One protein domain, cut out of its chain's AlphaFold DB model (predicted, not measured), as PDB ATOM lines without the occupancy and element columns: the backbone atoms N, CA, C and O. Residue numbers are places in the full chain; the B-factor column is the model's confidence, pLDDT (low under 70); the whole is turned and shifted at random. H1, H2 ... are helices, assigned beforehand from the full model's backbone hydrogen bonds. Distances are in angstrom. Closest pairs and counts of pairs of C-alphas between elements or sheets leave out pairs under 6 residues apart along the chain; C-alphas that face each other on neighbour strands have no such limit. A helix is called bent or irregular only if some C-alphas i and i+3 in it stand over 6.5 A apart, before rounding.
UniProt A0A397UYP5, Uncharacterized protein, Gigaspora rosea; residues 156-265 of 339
ATOM      1  N   LYS A 156     -44.694 -33.974 -51.292       91.00
ATOM      2  CA  LYS A 156     -43.729 -33.431 -52.249       91.00
ATOM      3  C   LYS A 156     -42.697 -32.590 -51.518       91.00
ATOM      4  O   LYS A 156     -43.012 -31.998 -50.502       91.00
ATOM      5  N   ASN A 157     -41.471 -32.535 -52.008       90.81
ATOM      6  CA  ASN A 157     -40.456 -31.615 -51.508       90.81
ATOM      7  C   ASN A 157     -40.641 -30.210 -52.120       90.81
ATOM      8  O   ASN A 157     -41.515 -29.988 -52.962       90.81
ATOM      9  N   SER A 158     -39.768 -29.268 -51.756       88.88
ATOM     10  CA  SER A 158     -39.813 -27.884 -52.250       88.88
ATOM     11  C   SER A 158     -39.611 -27.734 -53.764       88.88
ATOM     12  O   SER A 158     -39.933 -26.682 -54.310       88.88
ATOM     13  N   THR A 159     -39.094 -28.756 -54.454       90.00
ATOM     14  CA  THR A 159     -38.944 -28.770 -55.918       90.00
ATOM     15  C   THR A 159     -40.091 -29.501 -56.624       90.00
ATOM     16  O   THR A 159     -40.063 -29.650 -57.843       90.00
ATOM     17  N   GLY A 160     -41.101 -29.963 -55.878       87.94
ATOM     18  CA  GLY A 160     -42.244 -30.717 -56.396       87.94
ATOM     19  C   GLY A 160     -41.985 -32.214 -56.608       87.94
ATOM     20  O   GLY A 160     -42.888 -32.922 -57.053       87.94
ATOM     21  N   GLY A 161     -40.787 -32.713 -56.285       89.19
ATOM     22  CA  GLY A 161     -40.453 -34.138 -56.344       89.19
ATOM     23  C   GLY A 161     -41.028 -34.920 -55.162       89.19
ATOM     24  O   GLY A 161     -41.198 -34.376 -54.076       89.19
ATOM     25  N   SER A 162     -41.317 -36.209 -55.350       88.69
ATOM     26  CA  SER A 162     -41.831 -37.077 -54.282       88.69
ATOM     27  C   SER A 162     -40.838 -37.215 -53.117       88.69
ATOM     28  O   SER A 162     -39.665 -37.552 -53.312       88.69
ATOM     29  N   CYS A 163     -41.325 -36.993 -51.893       90.81
ATOM     30  CA  CYS A 163     -40.534 -37.106 -50.672       90.81
ATOM     31  C   CYS A 163     -40.012 -38.522 -50.435       90.81
ATOM     32  O   CYS A 163     -38.841 -38.684 -50.089       90.81
ATOM     33  N   ILE A 164     -40.848 -39.541 -50.657       86.12
ATOM     34  CA  ILE A 164     -40.443 -40.936 -50.462       86.12
ATOM     35  C   ILE A 164     -39.343 -41.336 -51.451       86.12
ATOM     36  O   ILE A 164     -38.377 -41.998 -51.074       86.12
ATOM     37  N   LEU A 165     -39.439 -40.875 -52.705       84.12
ATOM     38  CA  LEU A 165     -38.440 -41.160 -53.729       84.12
ATOM     39  C   LEU A 165     -37.118 -40.475 -53.416       84.12
ATOM     40  O   LEU A 165     -36.074 -41.114 -53.513       84.12
ATOM     41  N   LYS A 166     -37.170 -39.211 -52.985       87.31
ATOM     42  CA  LYS A 166     -35.974 -38.470 -52.592       87.31
ATOM     43  C   LYS A 166     -35.283 -39.118 -51.392       87.31
ATOM     44  O   LYS A 166     -34.084 -39.375 -51.447       87.31
ATOM     45  N   TYR A 167     -36.042 -39.451 -50.346       87.19
ATOM     46  CA  TYR A 167     -35.504 -40.154 -49.183       87.19
ATOM     47  C   TYR A 167     -34.863 -41.488 -49.579       87.19
ATOM     48  O   TYR A 167     -33.746 -41.788 -49.160       87.19
ATOM     49  N   ARG A 168     -35.531 -42.268 -50.438       82.06
ATOM     50  CA  ARG A 168     -34.994 -43.530 -50.952       82.06
ATOM     51  C   ARG A 168     -33.693 -43.327 -51.724       82.06
ATOM     52  O   ARG A 168     -32.758 -44.096 -51.515       82.06
ATOM     53  N   GLU A 169     -33.638 -42.359 -52.631       84.62
ATOM     54  CA  GLU A 169     -32.450 -42.048 -53.432       84.62
ATOM     55  C   GLU A 169     -31.262 -41.677 -52.534       84.62
ATOM     56  O   GLU A 169     -30.182 -42.262 -52.661       84.62
ATOM     57  N   ASP A 170     -31.483 -40.776 -51.575       86.88
ATOM     58  CA  ASP A 170     -30.463 -40.335 -50.622       86.88
ATOM     59  C   ASP A 170     -29.983 -41.494 -49.743       86.88
ATOM     60  O   ASP A 170     -28.780 -41.718 -49.587       86.88
ATOM     61  N   TYR A 171     -30.924 -42.288 -49.226       83.56
ATOM     62  CA  TYR A 171     -30.616 -43.456 -48.410       83.56
ATOM     63  C   TYR A 171     -29.881 -44.538 -49.207       83.56
ATOM     64  O   TYR A 171     -28.924 -45.120 -48.708       83.56
ATOM     65  N   THR A 172     -30.281 -44.803 -50.454       78.38
ATOM     66  CA  THR A 172     -29.632 -45.799 -51.325       78.38
ATOM     67  C   THR A 172     -28.221 -45.362 -51.695       78.38
ATOM     68  O   THR A 172     -27.310 -46.185 -51.694       78.38
ATOM     69  N   THR A 173     -28.019 -44.071 -51.963       85.12
ATOM     70  CA  THR A 173     -26.696 -43.493 -52.234       85.12
ATOM     71  C   THR A 173     -25.781 -43.641 -51.020       85.12
ATOM     72  O   THR A 173     -24.635 -44.066 -51.151       85.12
ATOM     73  N   TYR A 174     -26.309 -43.378 -49.822       81.81
ATOM     74  CA  TYR A 174     -25.603 -43.605 -48.565       81.81
ATOM     75  C   TYR A 174     -25.307 -45.094 -48.312       81.81
ATOM     76  O   TYR A 174     -24.175 -45.456 -47.998       81.81
ATOM     77  N   ALA A 175     -26.288 -45.978 -48.505       76.06
ATOM     78  CA  ALA A 175     -26.137 -47.417 -48.313       76.06
ATOM     79  C   ALA A 175     -25.177 -48.048 -49.339       76.06
ATOM     80  O   ALA A 175     -24.418 -48.953 -49.002       76.06
ATOM     81  N   GLY A 176     -25.135 -47.535 -50.571       65.00
ATOM     82  CA  GLY A 176     -24.201 -47.946 -51.624       65.00
ATOM     83  C   GLY A 176     -22.723 -47.719 -51.288       65.00
ATOM     84  O   GLY A 176     -21.863 -48.276 -51.967       65.00
ATOM     85  N   ALA A 177     -22.424 -46.972 -50.220       58.69
ATOM     86  CA  ALA A 177     -21.077 -46.783 -49.690       58.69
ATOM     87  C   ALA A 177     -20.620 -47.886 -48.702       58.69
ATOM     88  O   ALA A 177     -19.513 -47.786 -48.174       58.69
ATOM     89  N   GLY A 178     -21.417 -48.940 -48.447       48.44
ATOM     90  CA  GLY A 178     -20.972 -50.093 -47.635       48.44
ATOM     91  C   GLY A 178     -22.039 -50.898 -46.875       48.44
ATOM     92  O   GLY A 178     -21.681 -51.759 -46.077       48.44
ATOM     93  N   ILE A 179     -23.334 -50.652 -47.087       51.66
ATOM     94  CA  ILE A 179     -24.445 -51.348 -46.419       51.66
ATOM     95  C   ILE A 179     -25.095 -52.330 -47.408       51.66
ATOM     96  O   ILE A 179     -25.445 -51.970 -48.531       51.66
ATOM     97  N   SER A 180     -25.247 -53.592 -46.995       46.72
ATOM     98  CA  SER A 180     -25.840 -54.665 -47.807       46.72
ATOM     99  C   SER A 180     -27.209 -54.269 -48.385       46.72
ATOM    100  O   SER A 180     -28.123 -53.894 -47.649       46.72
ATOM    101  N   ARG A 181     -27.365 -54.416 -49.711       47.31
ATOM    102  CA  ARG A 181     -28.599 -54.139 -50.475       47.31
ATOM    103  C   ARG A 181     -29.816 -54.970 -50.043       47.31
ATOM    104  O   ARG A 181     -30.922 -54.660 -50.479       47.31
ATOM    105  N   ALA A 182     -29.654 -55.982 -49.187       41.78
ATOM    106  CA  ALA A 182     -30.739 -56.870 -48.760       41.78
ATOM    107  C   ALA A 182     -31.919 -56.147 -48.069       41.78
ATOM    108  O   ALA A 182     -33.032 -56.656 -48.102       41.78
ATOM    109  N   ASN A 183     -31.718 -54.930 -47.542       44.12
ATOM    110  CA  ASN A 183     -32.773 -54.109 -46.924       44.12
ATOM    111  C   ASN A 183     -33.235 -52.915 -47.789       44.12
ATOM    112  O   ASN A 183     -33.857 -51.991 -47.277       44.12
ATOM    113  N   THR A 184     -32.923 -52.889 -49.091       39.53
ATOM    114  CA  THR A 184     -33.185 -51.723 -49.972       39.53
ATOM    115  C   THR A 184     -34.454 -51.834 -50.820       39.53
ATOM    116  O   THR A 184     -34.604 -51.098 -51.801       39.53
ATOM    117  N   ASN A 185     -35.385 -52.729 -50.462       42.56
ATOM    118  CA  ASN A 185     -36.680 -52.766 -51.138       42.56
ATOM    119  C   ASN A 185     -37.343 -51.373 -50.988       42.56
ATOM    120  O   ASN A 185     -37.535 -50.936 -49.854       42.56
ATOM    121  N   PRO A 186     -37.668 -50.667 -52.095       36.56
ATOM    122  CA  PRO A 186     -38.231 -49.305 -52.103       36.56
ATOM    123  C   PRO A 186     -39.398 -49.073 -51.160       36.56
ATOM    124  O   PRO A 186     -39.700 -47.945 -50.790       36.56
ATOM    125  N   LEU A 187     -40.107 -50.158 -50.903       37.66
ATOM    126  CA  LEU A 187     -41.390 -50.204 -50.251       37.66
ATOM    127  C   LEU A 187     -41.277 -50.957 -48.902       37.66
ATOM    128  O   LEU A 187     -42.273 -51.071 -48.199       37.66
ATOM    129  N   ASN A 188     -40.077 -51.423 -48.501       44.62
ATOM    130  CA  ASN A 188     -39.783 -51.828 -47.117       44.62
ATOM    131  C   ASN A 188     -39.582 -50.562 -46.272       44.62
ATOM    132  O   ASN A 188     -38.504 -50.266 -45.753       44.62
ATOM    133  N   PHE A 189     -40.636 -49.753 -46.221       50.00
ATOM    134  CA  PHE A 189     -40.704 -48.623 -45.327       50.00
ATOM    135  C   PHE A 189     -41.057 -49.186 -43.959       50.00
ATOM    136  O   PHE A 189     -42.222 -49.400 -43.627       50.00
ATOM    137  N   THR A 190     -40.035 -49.464 -43.149       58.38
ATOM    138  CA  THR A 190     -40.274 -49.546 -41.713       58.38
ATOM    139  C   THR A 190     -40.854 -48.197 -41.326       58.38
ATOM    140  O   THR A 190     -40.221 -47.174 -41.574       58.38
ATOM    141  N   VAL A 191     -42.065 -48.210 -40.760       60.78
ATOM    142  CA  VAL A 191     -42.849 -47.026 -40.368       60.78
ATOM    143  C   VAL A 191     -41.986 -45.950 -39.691       60.78
ATOM    144  O   VAL A 191     -42.238 -44.761 -39.861       60.78
ATOM    145  N   LEU A 192     -40.903 -46.359 -39.011       70.25
ATOM    146  CA  LEU A 192     -39.807 -45.494 -38.581       70.25
ATOM    147  C   LEU A 192     -38.436 -46.179 -38.794       70.25
ATOM    148  O   LEU A 192     -38.014 -46.970 -37.942       70.25
ATOM    149  N   PRO A 193     -37.696 -45.875 -39.875       73.94
ATOM    150  CA  PRO A 193     -36.454 -46.578 -40.226       73.94
ATOM    151  C   PRO A 193     -35.341 -46.316 -39.213       73.94
ATOM    152  O   PRO A 193     -35.258 -45.209 -38.686       73.94
ATOM    153  N   ASP A 194     -34.454 -47.289 -38.949       79.44
ATOM    154  CA  ASP A 194     -33.297 -47.080 -38.064       79.44
ATOM    155  C   ASP A 194     -32.369 -45.961 -38.518       79.44
ATOM    156  O   ASP A 194     -31.554 -46.128 -39.419       79.44
ATOM    157  N   ILE A 195     -32.487 -44.811 -37.851       85.31
ATOM    158  CA  ILE A 195     -31.720 -43.620 -38.170       85.31
ATOM    159  C   ILE A 195     -30.413 -43.542 -37.397       85.31
ATOM    160  O   ILE A 195     -29.676 -42.589 -37.618       85.31
ATOM    161  N   THR A 196     -30.094 -44.483 -36.497       85.19
ATOM    162  CA  THR A 196     -28.933 -44.382 -35.590       85.19
ATOM    163  C   THR A 196     -27.644 -44.072 -36.355       85.19
ATOM    164  O   THR A 196     -26.942 -43.112 -36.031       85.19
ATOM    165  N   ASN A 197     -27.412 -44.780 -37.461       84.75
ATOM    166  CA  ASN A 197     -26.205 -44.633 -38.275       84.75
ATOM    167  C   ASN A 197     -26.368 -43.686 -39.474       84.75
ATOM    168  O   ASN A 197     -25.383 -43.327 -40.109       84.75
ATOM    169  N   VAL A 198     -27.585 -43.223 -39.764       85.94
ATOM    170  CA  VAL A 198     -27.869 -42.431 -40.967       85.94
ATOM    171  C   VAL A 198     -27.524 -40.951 -40.739       85.94
ATOM    172  O   VAL A 198     -27.954 -40.384 -39.733       85.94
ATOM    173  N   PRO A 199     -26.766 -40.283 -41.624       91.94
ATOM    174  CA  PRO A 199     -26.431 -38.867 -41.480       91.94
ATOM    175  C   PRO A 199     -27.660 -37.963 -41.333       91.94
ATOM    176  O   PRO A 199     -28.675 -38.161 -42.000       91.94
ATOM    177  N   ALA A 200     -27.538 -36.917 -40.509       94.88
ATOM    178  CA  ALA A 200     -28.603 -35.933 -40.301       94.88
ATOM    179  C   ALA A 200     -29.056 -35.263 -41.613       94.88
ATOM    180  O   ALA A 200     -30.234 -34.966 -41.767       94.88
ATOM    181  N   SER A 201     -28.166 -35.102 -42.598       93.56
ATOM    182  CA  SER A 201     -28.512 -34.563 -43.921       93.56
ATOM    183  C   SER A 201     -29.534 -35.401 -44.703       93.56
ATOM    184  O   SER A 201     -30.156 -34.875 -45.617       93.56
ATOM    185  N   ILE A 202     -29.716 -36.679 -44.352       90.88
ATOM    186  CA  ILE A 202     -30.675 -37.592 -44.994       90.88
ATOM    187  C   ILE A 202     -31.967 -37.676 -44.176       90.88
ATOM    188  O   ILE A 202     -33.063 -37.619 -44.732       90.88
ATOM    189  N   VAL A 203     -31.854 -37.797 -42.847       92.00
ATOM    190  CA  VAL A 203     -33.010 -38.055 -41.964       92.00
ATOM    191  C   VAL A 203     -33.629 -36.804 -41.355       92.00
ATOM    192  O   VAL A 203     -34.788 -36.842 -40.970       92.00
ATOM    193  N   CYS A 204     -32.908 -35.686 -41.292       95.00
ATOM    194  CA  CYS A 204     -33.404 -34.425 -40.736       95.00
ATOM    195  C   CYS A 204     -33.872 -33.472 -41.842       95.00
ATOM    196  O   CYS A 204     -33.532 -32.291 -41.853       95.00
ATOM    197  N   THR A 205     -34.629 -33.998 -42.807       93.56
ATOM    198  CA  THR A 205     -35.197 -33.226 -43.920       93.56
ATOM    199  C   THR A 205     -36.680 -32.948 -43.682       93.56
ATOM    200  O   THR A 205     -37.343 -33.680 -42.947       93.56
ATOM    201  N   ASN A 206     -37.237 -31.933 -44.351       94.50
ATOM    202  CA  ASN A 206     -38.674 -31.635 -44.262       94.50
ATOM    203  C   ASN A 206     -39.543 -32.816 -44.724       94.50
ATOM    204  O   ASN A 206     -40.596 -33.062 -44.145       94.50
ATOM    205  N   CYS A 207     -39.076 -33.587 -45.710       92.62
ATOM    206  CA  CYS A 207     -39.751 -34.801 -46.160       92.62
ATOM    207  C   CYS A 207     -39.820 -35.871 -45.071       92.62
ATOM    208  O   CYS A 207     -40.890 -36.411 -44.806       92.62
ATOM    209  N   VAL A 208     -38.691 -36.174 -44.424       92.25
ATOM    210  CA  VAL A 208     -38.668 -37.179 -43.354       92.25
ATOM    211  C   VAL A 208     -39.440 -36.688 -42.135       92.25
ATOM    212  O   VAL A 208     -40.152 -37.485 -41.536       92.25
ATOM    213  N   LYS A 209     -39.393 -35.384 -41.821       93.88
ATOM    214  CA  LYS A 209     -40.239 -34.772 -40.786       93.88
ATOM    215  C   LYS A 209     -41.723 -35.014 -41.065       93.88
ATOM    216  O   LYS A 209     -42.418 -35.536 -40.200       93.88
ATOM    217  N   ALA A 210     -42.192 -34.681 -42.270       93.12
ATOM    218  CA  ALA A 210     -43.590 -34.854 -42.661       93.12
ATOM    219  C   ALA A 210     -44.046 -36.316 -42.533       93.12
ATOM    220  O   ALA A 210     -45.073 -36.591 -41.914       93.12
ATOM    221  N   MET A 211     -43.254 -37.261 -43.055       91.75
ATOM    222  CA  MET A 211     -43.554 -38.694 -42.953       91.75
ATOM    223  C   MET A 211     -43.539 -39.179 -41.494       91.75
ATOM    224  O   MET A 211     -44.475 -39.845 -41.060       91.75
ATOM    225  N   ALA A 212     -42.512 -38.821 -40.716       92.31
ATOM    226  CA  ALA A 212     -42.372 -39.258 -39.329       92.31
ATOM    227  C   ALA A 212     -43.504 -38.729 -38.440       92.31
ATOM    228  O   ALA A 212     -44.094 -39.522 -37.712       92.31
ATOM    229  N   ASN A 213     -43.846 -37.437 -38.530       94.12
ATOM    230  CA  ASN A 213     -44.978 -36.863 -37.793       94.12
ATOM    231  C   ASN A 213     -46.285 -37.561 -38.170       94.12
ATOM    232  O   ASN A 213     -46.996 -38.027 -37.294       94.12
ATOM    233  N   THR A 214     -46.539 -37.770 -39.461       92.88
ATOM    234  CA  THR A 214     -47.758 -38.449 -39.931       92.88
ATOM    235  C   THR A 214     -47.938 -39.840 -39.329       92.88
ATOM    236  O   THR A 214     -49.025 -40.188 -38.867       92.88
ATOM    237  N   PHE A 215     -46.881 -40.653 -39.333       91.00
ATOM    238  CA  PHE A 215     -46.946 -41.997 -38.766       91.00
ATOM    239  C   PHE A 215     -46.996 -41.995 -37.239       91.00
ATOM    240  O   PHE A 215     -47.730 -42.790 -36.656       91.00
ATOM    241  N   LEU A 216     -46.225 -41.127 -36.584       91.56
ATOM    242  CA  LEU A 216     -46.192 -41.049 -35.127       91.56
ATOM    243  C   LEU A 216     -47.496 -40.507 -34.548       91.56
ATOM    244  O   LEU A 216     -47.985 -41.081 -33.582       91.56
ATOM    245  N   ASP A 217     -48.092 -39.488 -35.163       93.25
ATOM    246  CA  ASP A 217     -49.382 -38.929 -34.748       93.25
ATOM    247  C   ASP A 217     -50.506 -39.963 -34.916       93.25
ATOM    248  O   ASP A 217     -51.371 -40.108 -34.045       93.25
ATOM    249  N   TYR A 218     -50.467 -40.739 -36.010       92.44
ATOM    250  CA  TYR A 218     -51.377 -41.867 -36.210       92.44
ATOM    251  C   TYR A 218     -51.221 -42.906 -35.095       92.44
ATOM    252  O   TYR A 218     -52.215 -43.319 -34.500       92.44
ATOM    253  N   LEU A 219     -49.989 -43.322 -34.804       91.38
ATOM    254  CA  LEU A 219     -49.701 -44.342 -33.799       91.38
ATOM    255  C   LEU A 219     -50.038 -43.883 -32.372       91.38
ATOM    256  O   LEU A 219     -50.573 -44.667 -31.592       91.38
ATOM    257  N   ASP A 220     -49.796 -42.615 -32.046       91.31
ATOM    258  CA  ASP A 220     -50.175 -42.028 -30.758       91.31
ATOM    259  C   ASP A 220     -51.696 -42.004 -30.574       91.31
ATOM    260  O   ASP A 220     -52.196 -42.226 -29.470       91.31
ATOM    261  N   SER A 221     -52.436 -41.786 -31.664       93.88
ATOM    262  CA  SER A 221     -53.902 -41.830 -31.676       93.88
ATOM    263  C   SER A 221     -54.456 -43.261 -31.696       93.88
ATOM    264  O   SER A 221     -55.599 -43.480 -31.296       93.88
ATOM    265  N   ASN A 222     -53.652 -44.238 -32.128       92.31
ATOM    266  CA  ASN A 222     -54.029 -45.643 -32.284       92.31
ATOM    267  C   ASN A 222     -52.996 -46.573 -31.623       92.31
ATOM    268  O   ASN A 222     -52.371 -47.396 -32.295       92.31
ATOM    269  N   PRO A 223     -52.826 -46.517 -30.287       90.50
ATOM    270  CA  PRO A 223     -51.807 -47.306 -29.594       90.50
ATOM    271  C   PRO A 223     -52.048 -48.824 -29.675       90.50
ATOM    272  O   PRO A 223     -51.165 -49.619 -29.360       90.50
ATOM    273  N   GLY A 224     -53.241 -49.252 -30.097       89.50
ATOM    274  CA  GLY A 224     -53.512 -50.649 -30.426       89.50
ATOM    275  C   GLY A 224     -52.700 -51.148 -31.622       89.50
ATOM    276  O   GLY A 224     -52.411 -52.331 -31.681       89.50
ATOM    277  N   ASP A 225     -52.255 -50.282 -32.529       88.38
ATOM    278  CA  ASP A 225     -51.670 -50.718 -33.801       88.38
ATOM    279  C   ASP A 225     -50.159 -50.996 -33.718       88.38
ATOM    280  O   ASP A 225     -49.569 -51.519 -34.666       88.38
ATOM    281  N   TYR A 226     -49.514 -50.742 -32.568       83.06
ATOM    282  CA  TYR A 226     -48.100 -51.087 -32.363       83.06
ATOM    283  C   TYR A 226     -47.825 -52.581 -32.579       83.06
ATOM    284  O   TYR A 226     -46.808 -52.942 -33.177       83.06
ATOM    285  N   PHE A 227     -48.732 -53.463 -32.139       80.69
ATOM    286  CA  PHE A 227     -48.509 -54.907 -32.264       80.69
ATOM    287  C   PHE A 227     -48.478 -55.355 -33.730       80.69
ATOM    288  O   PHE A 227     -47.752 -56.292 -34.057       80.69
ATOM    289  N   ILE A 228     -49.215 -54.670 -34.613       80.19
ATOM    290  CA  ILE A 228     -49.269 -54.972 -36.050       80.19
ATOM    291  C   ILE A 228     -47.923 -54.627 -36.706       80.19
ATOM    292  O   ILE A 228     -47.504 -55.255 -37.669       80.19
ATOM    293  N   LEU A 229     -47.163 -53.691 -36.139       77.25
ATOM    294  CA  LEU A 229     -45.787 -53.423 -36.564       77.25
ATOM    295  C   LEU A 229     -44.758 -54.360 -35.920       77.25
ATOM    296  O   LEU A 229     -43.561 -54.201 -36.153       77.25
ATOM    297  N   GLY A 230     -45.190 -55.307 -35.080       80.06
ATOM    298  CA  GLY A 230     -44.287 -56.117 -34.266       80.06
ATOM    299  C   GLY A 230     -43.426 -55.265 -33.329       80.06
ATOM    300  O   GLY A 230     -42.297 -55.643 -33.021       80.06
ATOM    301  N   THR A 231     -43.931 -54.099 -32.913       81.44
ATOM    302  CA  THR A 231     -43.205 -53.123 -32.095       81.44
ATOM    303  C   THR A 231     -43.958 -52.819 -30.804       81.44
ATOM    304  O   THR A 231     -45.127 -53.168 -30.638       81.44
ATOM    305  N   THR A 232     -43.280 -52.182 -29.855       87.44
ATOM    306  CA  THR A 232     -43.874 -51.749 -28.588       87.44
ATOM    307  C   THR A 232     -43.930 -50.227 -28.498       87.44
ATOM    308  O   THR A 232     -43.168 -49.519 -29.157       87.44
ATOM    309  N   GLN A 233     -44.773 -49.699 -27.607       88.81
ATOM    310  CA  GLN A 233     -44.755 -48.268 -27.270       88.81
ATOM    311  C   GLN A 233     -43.350 -47.801 -26.851       88.81
ATOM    312  O   GLN A 233     -42.936 -46.693 -27.188       88.81
ATOM    313  N   THR A 234     -42.603 -48.642 -26.127       90.94
ATOM    314  CA  THR A 234     -41.225 -48.349 -25.712       90.94
ATOM    315  C   THR A 234     -40.307 -48.177 -26.917       90.94
ATOM    316  O   THR A 234     -39.532 -47.225 -26.954       90.94
ATOM    317  N   ASP A 235     -40.418 -49.040 -27.925       85.56
ATOM    318  CA  ASP A 235     -39.615 -48.947 -29.148       85.56
ATOM    319  C   ASP A 235     -39.935 -47.675 -29.940       85.56
ATOM    320  O   ASP A 235     -39.026 -46.987 -30.412       85.56
ATOM    321  N   ILE A 236     -41.218 -47.313 -30.024       88.19
ATOM    322  CA  ILE A 236     -41.664 -46.064 -30.651       88.19
ATOM    323  C   ILE A 236     -41.129 -44.849 -29.891       88.19
ATOM    324  O   ILE A 236     -40.577 -43.935 -30.504       88.19
ATOM    325  N   ASN A 237     -41.196 -44.854 -28.560       91.31
ATOM    326  CA  ASN A 237     -40.634 -43.785 -27.733       91.31
ATOM    327  C   ASN A 237     -39.112 -43.679 -27.904       91.31
ATOM    328  O   ASN A 237     -38.583 -42.576 -28.043       91.31
ATOM    329  N   ASN A 238     -38.410 -44.811 -27.980       90.38
ATOM    330  CA  ASN A 238     -36.979 -44.843 -28.276       90.38
ATOM    331  C   ASN A 238     -36.684 -44.238 -29.656       90.38
ATOM    332  O   ASN A 238     -35.738 -43.463 -29.794       90.38
ATOM    333  N   ARG A 239     -37.526 -44.504 -30.663       88.56
ATOM    334  CA  ARG A 239     -37.453 -43.838 -31.974       88.56
ATOM    335  C   ARG A 239     -37.640 -42.336 -31.873       88.56
ATOM    336  O   ARG A 239     -36.830 -41.598 -32.431       88.56
ATOM    337  N   LYS A 240     -38.655 -41.874 -31.142       92.19
ATOM    338  CA  LYS A 240     -38.889 -40.438 -30.930       92.19
ATOM    339  C   LYS A 240     -37.673 -39.759 -30.301       92.19
ATOM    340  O   LYS A 240     -37.263 -38.690 -30.754       92.19
ATOM    341  N   ILE A 241     -37.049 -40.409 -29.315       94.31
ATOM    342  CA  ILE A 241     -35.812 -39.937 -28.678       94.31
ATOM    343  C   ILE A 241     -34.665 -39.874 -29.692       94.31
ATOM    344  O   ILE A 241     -33.967 -38.864 -29.745       94.31
ATOM    345  N   GLN A 242     -34.482 -40.900 -30.529       92.00
ATOM    346  CA  GLN A 242     -33.438 -40.912 -31.561       92.00
ATOM    347  C   GLN A 242     -33.609 -39.777 -32.578       92.00
ATOM    348  O   GLN A 242     -32.639 -39.085 -32.889       92.00
ATOM    349  N   TYR A 243     -34.833 -39.550 -33.065       92.75
ATOM    350  CA  TYR A 243     -35.136 -38.443 -33.978       92.75
ATOM    351  C   TYR A 243     -34.906 -37.090 -33.308       92.75
ATOM    352  O   TYR A 243     -34.248 -36.231 -33.885       92.75
ATOM    353  N   THR A 244     -35.365 -36.923 -32.069       95.62
ATOM    354  CA  THR A 244     -35.165 -35.691 -31.293       95.62
ATOM    355  C   THR A 244     -33.684 -35.403 -31.056       95.62
ATOM    356  O   THR A 244     -33.228 -34.277 -31.243       95.62
ATOM    357  N   ALA A 245     -32.905 -36.421 -30.687       96.12
ATOM    358  CA  ALA A 245     -31.473 -36.285 -30.445       96.12
ATOM    359  C   ALA A 245     -30.693 -35.955 -31.728       96.12
ATOM    360  O   ALA A 245     -29.724 -35.201 -31.673       96.12
ATOM    361  N   LYS A 246     -31.103 -36.507 -32.880       96.12
ATOM    362  CA  LYS A 246     -30.409 -36.306 -34.160       96.12
ATOM    363  C   LYS A 246     -30.845 -35.041 -34.905       96.12
ATOM    364  O   LYS A 246     -30.004 -34.397 -35.524       96.12
ATOM    365  N   CYS A 247     -32.127 -34.694 -34.853       96.69
ATOM    366  CA  CYS A 247     -32.733 -33.640 -35.669       96.69
ATOM    367  C   CYS A 247     -33.240 -32.432 -34.866       96.69
ATOM    368  O   CYS A 247     -33.689 -31.454 -35.459       96.69
ATOM    369  N   GLY A 248     -33.149 -32.478 -33.534       97.31
ATOM    370  CA  GLY A 248     -33.649 -31.440 -32.635       97.31
ATOM    371  C   GLY A 248     -35.090 -31.681 -32.174       97.31
ATOM    372  O   GLY A 248     -35.850 -32.437 -32.778       97.31
ATOM    373  N   SER A 249     -35.479 -31.013 -31.086       95.12
ATOM    374  CA  SER A 249     -36.800 -31.166 -30.449       95.12
ATOM    375  C   SER A 249     -37.972 -30.694 -31.305       95.12
ATOM    376  O   SER A 249     -39.075 -31.199 -31.141       95.12
ATOM    377  N   SER A 250     -37.745 -29.778 -32.246       95.25
ATOM    378  CA  SER A 250     -38.764 -29.317 -33.195       95.25
ATOM    379  C   SER A 250     -38.955 -30.256 -34.387       95.25
ATOM    380  O   SER A 250     -39.679 -29.918 -35.320       95.25
ATOM    381  N   PHE A 251     -38.256 -31.393 -34.448       95.38
ATOM    382  CA  PHE A 251     -38.422 -32.319 -35.565       95.38
ATOM    383  C   PHE A 251     -39.739 -33.093 -35.455       95.38
ATOM    384  O   PHE A 251     -40.466 -33.180 -36.437       95.38
ATOM    385  N   LEU A 252     -40.065 -33.591 -34.258       94.38
ATOM    386  CA  LEU A 252     -41.268 -34.385 -33.987       94.38
ATOM    387  C   LEU A 252     -42.329 -33.588 -33.219       94.38
ATOM    388  O   LEU A 252     -42.683 -33.919 -32.092       94.38
ATOM    389  N   ASP A 253     -42.771 -32.483 -33.808       94.38
ATOM    390  CA  ASP A 253     -43.710 -31.528 -33.206       94.38
ATOM    391  C   ASP A 253     -45.159 -31.675 -33.711       94.38
ATOM    392  O   ASP A 253     -45.987 -30.810 -33.435       94.38
ATOM    393  N   GLY A 254     -45.457 -32.727 -34.484       90.62
ATOM    394  CA  GLY A 254     -46.767 -32.945 -35.115       90.62
ATOM    395  C   GLY A 254     -47.073 -31.996 -36.284       90.62
ATOM    396  O   GLY A 254     -48.129 -32.083 -36.905       90.62
ATOM    397  N   SER A 255     -46.163 -31.075 -36.626       93.00
ATOM    398  CA  SER A 255     -46.351 -30.164 -37.759       93.00
ATOM    399  C   SER A 255     -45.804 -30.759 -39.056       93.00
ATOM    400  O   SER A 255     -44.716 -31.343 -39.104       93.00
ATOM    401  N   ILE A 256     -46.540 -30.573 -40.147       90.44
ATOM    402  CA  ILE A 256     -46.065 -30.887 -41.496       90.44
ATOM    403  C   ILE A 256     -45.501 -29.589 -42.094       90.44
ATOM    404  O   ILE A 256     -46.225 -28.597 -42.132       90.44
ATOM    405  N   PRO A 257     -44.229 -29.545 -42.536       88.25
ATOM    406  CA  PRO A 257     -43.642 -28.333 -43.108       88.25
ATOM    407  C   PRO A 257     -44.415 -27.802 -44.327       88.25
ATOM    408  O   PRO A 257     -44.780 -28.574 -45.207       88.25
ATOM    409  N   ASP A 258     -44.555 -26.482 -44.472       76.38
ATOM    410  CA  ASP A 258     -45.258 -25.873 -45.623       76.38
ATOM    411  C   ASP A 258     -44.598 -26.193 -46.974       76.38
ATOM    412  O   ASP A 258     -45.256 -26.298 -48.009       76.38
ATOM    413  N   THR A 259     -43.277 -26.402 -46.972       69.56
ATOM    414  CA  THR A 259     -42.522 -26.833 -48.162       69.56
ATOM    415  C   THR A 259     -42.881 -28.244 -48.617       69.56
ATOM    416  O   THR A 259     -42.445 -28.666 -49.685       69.56
ATOM    417  N   THR A 260     -43.594 -28.988 -47.771       67.75
ATOM    418  CA  THR A 260     -44.179 -30.273 -48.110       67.75
ATOM    419  C   THR A 260     -45.671 -30.100 -48.292       67.75
ATOM    420  O   THR A 260     -46.436 -30.206 -47.341       67.75
ATOM    421  N   SER A 261     -46.097 -29.798 -49.516       55.69
ATOM    422  CA  SER A 261     -47.522 -29.718 -49.811       55.69
ATOM    423  C   SER A 261     -48.091 -31.136 -49.866       55.69
ATOM    424  O   SER A 261     -47.704 -31.892 -50.766       55.69
ATOM    425  N   PRO A 262     -49.003 -31.532 -48.957       55.94
ATOM    426  CA  PRO A 262     -49.909 -32.615 -49.291       55.94
ATOM    427  C   PRO A 262     -50.673 -32.166 -50.538       55.94
ATOM    428  O   PRO A 262     -51.076 -31.003 -50.637       55.94
ATOM    429  N   ILE A 263     -50.862 -33.056 -51.512       52.09
ATOM    430  CA  ILE A 263     -51.867 -32.786 -52.537       52.09
ATOM    431  C   ILE A 263     -53.187 -32.696 -51.769       52.09
ATOM    432  O   ILE A 263     -53.683 -33.700 -51.263       52.09
ATOM    433  N   LEU A 264     -53.695 -31.473 -51.597       43.75
ATOM    434  CA  LEU A 264     -55.034 -31.207 -51.092       43.75
ATOM    435  C   LEU A 264     -56.004 -31.752 -52.139       43.75
ATOM    436  O   LEU A 264     -56.513 -31.021 -52.985       43.75
ATOM    437  N   VAL A 265     -56.225 -33.063 -52.112       45.16
ATOM    438  CA  VAL A 265     -57.442 -33.634 -52.663       45.16
ATOM    439  C   VAL A 265     -58.525 -33.091 -51.751       45.16
ATOM    440  O   VAL A 265     -58.488 -33.330 -50.546       45.16
TER     441      VAL A 265
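Overview. This is residues 156 to 265 of the 339 residues of an uncharacterized protein of Gigaspora rosea (UniProt A0A397UYP5). H3, the longest helix, and H5 run side by side, with small H4 at the turn between them; towards the other end H1 makes a corner with H3, and short H2 sits between H1 and H5. The 110 printed residues hold five named helices, H1 to H5 in order, and no named strand: all helix. The whole is compact, radius of gyration of the C-alphas 14.0 A, spanning 36 by 35 by 27 A.

Along the chain. H3, residues 206 to 221, is 22.2 A long from C-alpha 206 at (-38.674, -31.635, -44.262). H1 is residues 163 to 175, 17.9 A; H2, 200 to 203, 5.2 A; H4, 223 to 229, 11.1 A, irregular, but only just: C-alphas 224 and 227 are 6.8 A apart. H5, 233 to 247, 20.7 A, ends at (-32.733, -33.640, -35.669).

Arrangement. H3 touches H1, closest C-alphas Cys 207 and Cys 163, 5.1 A, at 71 degrees, only just about perpendicular. H3 and H5 are near each other. H2 touches H1, closest C-alphas Ile 202 and Asp 170, 6.3 A. H2 and H5 only just touch, with 3 pairs of C-alphas within 8 A, the closest Ala 200 and Lys 246, 6.4 A. H4 is close to but not clearly touching H3, closest C-alphas Asp 225 and Leu 219, 6.7 A. In H1, H3 and H5 every O i to N i+4 pair is within hydrogen-bond range; in H4 0 of 3 are, and 2 of 4 O i to N i+3 pairs.

Size, cuts and confidence. The C-alphas of Gly 178 and Val 265, the two farthest apart, are 40.3 A apart. The printed part has no cut. The link H1 to H2 is long. Residues 176 to 191 and 259 to 265 have pLDDT under 70.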